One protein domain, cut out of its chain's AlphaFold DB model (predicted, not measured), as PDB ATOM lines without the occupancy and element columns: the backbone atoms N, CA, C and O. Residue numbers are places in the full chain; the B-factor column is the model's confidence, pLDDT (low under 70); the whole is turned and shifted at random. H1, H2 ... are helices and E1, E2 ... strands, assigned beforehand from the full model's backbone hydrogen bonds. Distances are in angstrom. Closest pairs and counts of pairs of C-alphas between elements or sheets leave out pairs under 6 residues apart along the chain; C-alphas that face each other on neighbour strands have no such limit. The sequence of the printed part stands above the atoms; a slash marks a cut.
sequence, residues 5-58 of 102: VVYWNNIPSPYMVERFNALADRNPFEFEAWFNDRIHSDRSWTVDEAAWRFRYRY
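AT A GLANCE: This is residues 5 to 58 of the 102 residues of an uncharacterized protein of Pseudoxanthomonas spadix (strain BD-a59) (UniProt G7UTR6). Look for a narrow slab of two parallel strands, E1 and E2, with helix H1 running back over it between them; a long loop then reaches out beyond one end and folds back to E2. The 54 printed residues hold E1, H1 and E2 in that order, mixed helix and strand, with under half of the residues in named elements. The whole is compact, radius of gyration of the C-alphas 11.0 A, and only just elongated, spanning 34 by 17 by 15 A.

HOW THE PARTS SIT: E1, residues 5 to 9, and E2, residues 30 to 35, are parallel at 18 degrees; find N 7 and O 32 2.9 A apart, within hydrogen-bond range. H1, residues 14 to 26, is near E2, with 10 pairs of C-alphas within 10 A, and its every O i to N i+4 pair is within hydrogen-bond range. E1, H1, E2 form a strand-helix-strand unit, parallel neighbour strands joined through a helix, with a right-handed crossover. Residues 56 to 57 pair, parallel, with 33 to 34 of E2.

IN THESE COORDINATES: Find C-alpha 5 at (153.982, 163.375, 92.984), where E1 begins its 12.9 A. H1 covers 18.5 A; E2 covers 17.1 A to C-alpha 35 at (150.617, 158.561, 105.712).

THE WHOLE: The C-alphas of Pro 28 and Ser 41 are farthest apart, 34.2 A. The printed part has no cut, both links are tight, and no printed residue is under 70 in pLDDT.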
ATOM      1  N   VAL A   5     155.342 163.519  92.450       91.06
ATOM      2  CA  VAL A   5     153.982 163.375  92.984       91.06
ATOM      3  C   VAL A   5     154.038 162.957  94.448       91.06
ATOM      4  O   VAL A   5     154.676 161.968  94.796       91.06
ATOM      5  N   VAL A   6     153.321 163.672  95.312       91.44
ATOM      6  CA  VAL A   6     153.123 163.258  96.706       91.44
ATOM      7  C   VAL A   6     151.724 162.676  96.849       91.44
ATOM      8  O   VAL A   6     150.734 163.363  96.603       91.44
ATOM      9  N   TYR A   7     151.641 161.409  97.251       89.94
ATOM     10  CA  TYR A   7     150.378 160.732  97.536       89.94
ATOM     11  C   TYR A   7     150.087 160.764  99.031       89.94
ATOM     12  O   TYR A   7     150.640 159.969  99.783       89.94
ATOM     13  N   TRP A   8     149.190 161.650  99.459       90.56
ATOM     14  CA  TRP A   8     148.805 161.775 100.866       90.56
ATOM     15  C   TRP A   8     147.565 160.931 101.180       90.56
ATOM     16  O   TRP A   8     146.505 161.135 100.589       90.56
ATOM     17  N   ASN A   9     147.690 159.990 102.117       87.62
ATOM     18  CA  ASN A   9     146.592 159.198 102.675       87.62
ATOM     19  C   ASN A   9     146.591 159.221 104.211       87.62
ATOM     20  O   ASN A   9     147.601 159.507 104.844       87.62
ATOM     21  N   ASN A  10     145.453 158.892 104.827       84.88
ATOM     22  CA  ASN A  10     145.347 158.846 106.289       84.88
ATOM     23  C   ASN A  10     146.089 157.636 106.879       84.88
ATOM     24  O   ASN A  10     146.914 157.804 107.766       84.88
ATOM     25  N   ILE A  11     145.837 156.437 106.351       86.62
ATOM     26  CA  ILE A  11     146.484 155.190 106.776       86.62
ATOM     27  C   ILE A  11     146.807 154.318 105.558       86.62
ATOM     28  O   ILE A  11     146.099 154.403 104.545       86.62
ATOM     29  N   PRO A  12     147.844 153.470 105.625       89.25
ATOM     30  CA  PRO A  12     148.112 152.490 104.583       89.25
ATOM     31  C   PRO A  12     147.041 151.385 104.579       89.25
ATOM     32  O   PRO A  12     146.716 150.791 105.608       89.25
ATOM     33  N   SER A  13     146.493 151.086 103.399       88.56
ATOM     34  CA  SER A  13     145.658 149.900 103.174       88.56
ATOM     35  C   SER A  13     146.395 148.888 102.288       88.56
ATOM     36  O   SER A  13     147.174 149.315 101.432       88.56
ATOM     37  N   PRO A  14     146.154 147.568 102.435       89.75
ATOM     38  CA  PRO A  14     146.857 146.539 101.667       89.75
ATOM     39  C   PRO A  14     146.743 146.769 100.159       89.75
ATOM     40  O   PRO A  14     147.740 146.789  99.447       89.75
ATOM     41  N   TYR A  15     145.537 147.100  99.699       89.75
ATOM     42  CA  TYR A  15     145.281 147.435  98.303       89.75
ATOM     43  C   TYR A  15     146.107 148.631  97.800       89.75
ATOM     44  O   TYR A  15     146.621 148.621  96.681       89.75
ATOM     45  N   MET A  16     146.245 149.681  98.616       89.25
ATOM     46  CA  MET A  16     147.038 150.854  98.240       89.25
ATOM     47  C   MET A  16     148.529 150.531  98.202       89.25
ATOM     48  O   MET A  16     149.218 150.980  97.289       89.25
ATOM     49  N   VAL A  17     149.011 149.719  99.145       91.38
ATOM     50  CA  VAL A  17     150.396 149.231  99.166       91.38
ATOM     51  C   VAL A  17     150.702 148.425  97.904       91.38
ATOM     52  O   VAL A  17     151.690 148.710  97.231       91.38
ATOM     53  N   GLU A  18     149.836 147.483  97.526       92.19
ATOM     54  CA  GLU A  18     149.994 146.691  96.296       92.19
ATOM     55  C   GLU A  18     150.033 147.578  95.049       92.19
ATOM     56  O   GLU A  18     150.905 147.429  94.187       92.19
ATOM     57  N   ARG A  19     149.129 148.560  94.971       91.75
ATOM     58  CA  ARG A  19     149.091 149.513  93.861       91.75
ATOM     59  C   ARG A  19     150.359 150.365  93.796       91.75
ATOM     60  O   ARG A  19     150.881 150.578  92.702       91.75
ATOM     61  N   PHE A  20     150.857 150.858  94.927       92.62
ATOM     62  CA  PHE A  20     152.082 151.656  94.960       92.62
ATOM     63  C   PHE A  20     153.324 150.830  94.652       92.62
ATOM     64  O   PHE A  20     154.193 151.320  93.935       92.62
ATOM     65  N   ASN A  21     153.383 149.573  95.088       93.31
ATOM     66  CA  ASN A  21     154.441 148.649  94.690       93.31
ATOM     67  C   ASN A  21     154.441 148.442  93.168       93.31
ATOM     68  O   ASN A  21     155.472 148.633  92.528       93.31
ATOM     69  N   ALA A  22     153.276 148.185  92.564       93.38
ATOM     70  CA  ALA A  22     153.163 148.064  91.110       93.38
ATOM     71  C   ALA A  22     153.548 149.360  90.369       93.38
ATOM     72  O   ALA A  22     154.102 149.308  89.270       93.38
ATOM     73  N   LEU A  23     153.260 150.533  90.945       90.88
ATOM     74  CA  LEU A  23     153.675 151.823  90.385       90.88
ATOM     75  C   LEU A  23     155.183 152.056  90.514       90.88
ATOM     76  O   LEU A  23     155.788 152.554  89.567       90.88
ATOM     77  N   ALA A  24     155.790 151.684  91.640       91.62
ATOM     78  CA  ALA A  24     157.234 151.766  91.842       91.62
ATOM     79  C   ALA A  24     157.985 150.848  90.872       91.62
ATOM     80  O   ALA A  24     158.939 151.293  90.237       91.62
ATOM     81  N   ASP A  25     157.488 149.622  90.673       91.94
ATOM     82  CA  ASP A  25     158.060 148.654  89.732       91.94
ATOM     83  C   ASP A  25     157.987 149.158  88.275       91.94
ATOM     84  O   ASP A  25     158.924 148.982  87.498       91.94
ATOM     85  N   ARG A  26     156.888 149.827  87.890       91.00
ATOM     86  CA  ARG A  26     156.712 150.402  86.539       91.00
ATOM     87  C   ARG A  26     157.472 151.715  86.333       91.00
ATOM     88  O   ARG A  26     157.707 152.096  85.191       91.00
ATOM     89  N   ASN A  27     157.792 152.425  87.418       85.88
ATOM     90  CA  ASN A  27     158.487 153.715  87.447       85.88
ATOM     91  C   ASN A  27     158.021 154.727  86.367       85.88
ATOM     92  O   ASN A  27     158.852 155.242  85.617       85.88
ATOM     93  N   PRO A  28     156.719 155.058  86.250       84.81
ATOM     94  CA  PRO A  28     156.252 156.043  85.270       84.81
ATOM     95  C   PRO A  28     156.645 157.483  85.647       84.81
ATOM     96  O   PRO A  28     156.931 158.308  84.781       84.81
ATOM     97  N   PHE A  29     156.714 157.785  86.943       86.94
ATOM     98  CA  PHE A  29     157.067 159.088  87.507       86.94
ATOM     99  C   PHE A  29     157.702 158.906  88.888       86.94
ATOM    100  O   PHE A  29     157.673 157.816  89.461       86.94
ATOM    101  N   GLU A  30     158.274 159.977  89.427       89.06
ATOM    102  CA  GLU A  30     158.831 159.962  90.774       89.06
ATOM    103  C   GLU A  30     157.743 160.296  91.790       89.06
ATOM    104  O   GLU A  30     157.029 161.286  91.632       89.06
ATOM    105  N   PHE A  31     157.609 159.490  92.844       93.06
ATOM    106  CA  PHE A  31     156.624 159.763  93.885       93.06
ATOM    107  C   PHE A  31     157.095 159.413  95.296       93.06
ATOM    108  O   PHE A  31     158.096 158.709  95.481       93.06
ATOM    109  N   GLU A  32     156.359 159.943  96.272       93.50
ATOM    110  CA  GLU A  32     156.490 159.664  97.703       93.50
ATOM    111  C   GLU A  32     155.092 159.511  98.324       93.50
ATOM    112  O   GLU A  32     154.189 160.307  98.051       93.50
ATOM    113  N   ALA A  33     154.893 158.470  99.132       93.12
ATOM    114  CA  ALA A  33     153.631 158.204  99.816       93.12
ATOM    115  C   ALA A  33     153.665 158.758 101.245       93.12
ATOM    116  O   ALA A  33     154.540 158.411 102.037       93.12
ATOM    117  N   TRP A  34     152.726 159.634 101.584       93.31
ATOM    118  CA  TRP A  34     152.604 160.226 102.911       93.31
ATOM    119  C   TRP A  34     151.409 159.628 103.639       93.31
ATOM    120  O   TRP A  34     150.301 159.612 103.104       93.31
ATOM    121  N   PHE A  35     151.640 159.158 104.860       90.19
ATOM    122  CA  PHE A  35     150.617 158.561 105.712       90.19
ATOM    123  C   PHE A  35     150.515 159.329 107.029       90.19
ATOM    124  O   PHE A  35     151.537 159.684 107.607       90.19
ATOM    125  N   ASN A  36     149.305 159.592 107.520       85.94
ATOM    126  CA  ASN A  36     149.146 160.252 108.819       85.94
ATOM    127  C   ASN A  36     149.505 159.296 109.957       85.94
ATOM    128  O   ASN A  36     150.340 159.639 110.787       85.94
ATOM    129  N   ASP A  37     148.946 158.084 109.920       82.81
ATOM    130  CA  ASP A  37     149.110 157.073 110.958       82.81
ATOM    131  C   ASP A  37     149.462 155.703 110.372       82.81
ATOM    132  O   ASP A  37     149.145 155.378 109.222       82.81
ATOM    133  N   ARG A  38     150.133 154.878 111.180       80.94
ATOM    134  CA  ARG A  38     150.544 153.520 110.795       80.94
ATOM    135  C   ARG A  38     149.388 152.521 110.860       80.94
ATOM    136  O   ARG A  38     149.222 151.707 109.957       80.94
ATOM    137  N   ILE A  39     148.616 152.567 111.943       78.81
ATOM    138  CA  ILE A  39     147.541 151.623 112.269       78.81
ATOM    139  C   ILE A  39     146.389 152.431 112.858       78.81
ATOM    140  O   ILE A  39     146.623 153.392 113.586       78.81
ATOM    141  N   HIS A  40     145.157 152.020 112.577       75.06
ATOM    142  CA  HIS A  40     143.975 152.559 113.236       75.06
ATOM    143  C   HIS A  40     143.172 151.403 113.837       75.06
ATOM    144  O   HIS A  40     142.988 150.374 113.188       75.06
ATOM    145  N   SER A  41     142.728 151.550 115.086       73.69
ATOM    146  CA  SER A  41     142.095 150.470 115.862       73.69
ATOM    147  C   SER A  41     140.737 150.024 115.313       73.69
ATOM    148  O   SER A  41     140.280 148.930 115.626       73.69
ATOM    149  N   ASP A  42     140.103 150.848 114.478       78.69
ATOM    150  CA  ASP A  42     138.849 150.524 113.790       78.69
ATOM    151  C   ASP A  42     139.045 149.668 112.523       78.69
ATOM    152  O   ASP A  42     138.059 149.267 111.895       78.69
ATOM    153  N   ARG A  43     140.294 149.395 112.112       77.31
ATOM    154  CA  ARG A  43     140.608 148.607 110.915       77.31
ATOM    155  C   ARG A  43     141.118 147.224 111.283       77.31
ATOM    156  O   ARG A  43     141.950 147.055 112.163       77.31
ATOM    157  N   SER A  44     140.632 146.230 110.547       80.19
ATOM    158  CA  SER A  44     140.948 144.816 110.761       80.19
ATOM    159  C   SER A  44     142.175 144.324 109.989       80.19
ATOM    160  O   SER A  44     142.571 143.173 110.150       80.19
ATOM    161  N   TRP A  45     142.770 145.154 109.131       81.81
ATOM    162  CA  TRP A  45     143.925 144.765 108.328       81.81
ATOM    163  C   TRP A  45     145.229 145.267 108.940       81.81
ATOM    164  O   TRP A  45     145.304 146.356 109.503       81.81
ATOM    165  N   THR A  46     146.282 144.477 108.758       80.56
ATOM    166  CA  THR A  46     147.660 144.863 109.069       80.56
ATOM    167  C   THR A  46     148.437 144.968 107.763       80.56
ATOM    168  O   THR A  46     148.172 144.225 106.820       80.56
ATOM    169  N   VAL A  47     149.378 145.907 107.695       84.38
ATOM    170  CA  VAL A  47     150.298 146.058 106.565       84.38
ATOM    171  C   VAL A  47     151.721 145.770 107.028       84.38
ATOM    172  O   VAL A  47     152.107 146.161 108.129       84.38
ATOM    173  N   ASP A  48     152.492 145.088 106.188       85.69
ATOM    174  CA  ASP A  48     153.920 144.873 106.406       85.69
ATOM    175  C   ASP A  48     154.722 145.926 105.636       85.69
ATOM    176  O   ASP A  48     154.731 145.934 104.405       85.69
ATOM    177  N   GLU A  49     155.377 146.828 106.365       86.81
ATOM    178  CA  GLU A  49     156.225 147.881 105.793       86.81
ATOM    179  C   GLU A  49     157.500 147.329 105.150       86.81
ATOM    180  O   GLU A  49     158.030 147.948 104.227       86.81
ATOM    181  N   ALA A  50     157.972 146.147 105.566       89.06
ATOM    182  CA  ALA A  50     159.150 145.525 104.962       89.06
ATOM    183  C   ALA A  50     158.905 145.114 103.499       89.06
ATOM    184  O   ALA A  50     159.850 144.969 102.723       89.06
ATOM    185  N   ALA A  51     157.639 144.965 103.100       88.88
ATOM    186  CA  ALA A  51     157.244 144.635 101.737       88.88
ATOM    187  C   ALA A  51     157.145 145.860 100.804       88.88
ATOM    188  O   ALA A  51     156.797 145.711  99.625       88.88
ATOM    189  N   TRP A  52     157.380 147.079 101.300       92.69
ATOM    190  CA  TRP A  52     157.159 148.300 100.524       92.69
ATOM    191  C   TRP A  52     158.369 148.622  99.648       92.69
ATOM    192  O   TRP A  52     159.508 148.658 100.106       92.69
ATOM    193  N   ARG A  53     158.113 148.889  98.365       92.12
ATOM    194  CA  ARG A  53     159.144 149.191  97.353       92.12
ATOM    195  C   ARG A  53     159.202 150.665  96.957       92.12
ATOM    196  O   ARG A  53     159.954 151.046  96.065       92.12
ATOM    197  N   PHE A  54     158.380 151.495  97.586       93.00
ATOM    198  CA  PHE A  54     158.251 152.919  97.298       93.00
ATOM    199  C   PHE A  54     158.751 153.765  98.471       93.00
ATOM    200  O   PHE A  54     158.791 153.320  99.616       93.00
ATOM    201  N   ARG A  55     159.106 155.023  98.188       92.25
ATOM    202  CA  ARG A  55     159.462 155.999  99.227       92.25
ATOM    203  C   ARG A  55     158.215 156.392 100.012       92.25
ATOM    204  O   ARG A  55     157.211 156.763  99.401       92.25
ATOM    205  N   TYR A  56     158.292 156.360 101.337       92.06
ATOM    206  CA  TYR A  56     157.189 156.753 102.206       92.06
ATOM    207  C   TYR A  56     157.639 157.618 103.383       92.06
ATOM    208  O   TYR A  56     158.807 157.598 103.775       92.06
ATOM    209  N   ARG A  57     156.701 158.387 103.943       91.12
ATOM    210  CA  ARG A  57     156.924 159.254 105.104       91.12
ATOM    211  C   ARG A  57     155.668 159.351 105.971       91.12
ATOM    212  O   ARG A  57     154.555 159.383 105.459       91.12
ATOM    213  N   TYR A  58     155.870 159.492 107.278       88.69
ATOM    214  CA  TYR A  58     154.828 159.836 108.247       88.69
ATOM    215  C   TYR A  58     155.033 161.276 108.751       88.69
ATOM    216  O   TYR A  58     155.760 161.486 109.725       88.69
TER     217      TYR A  58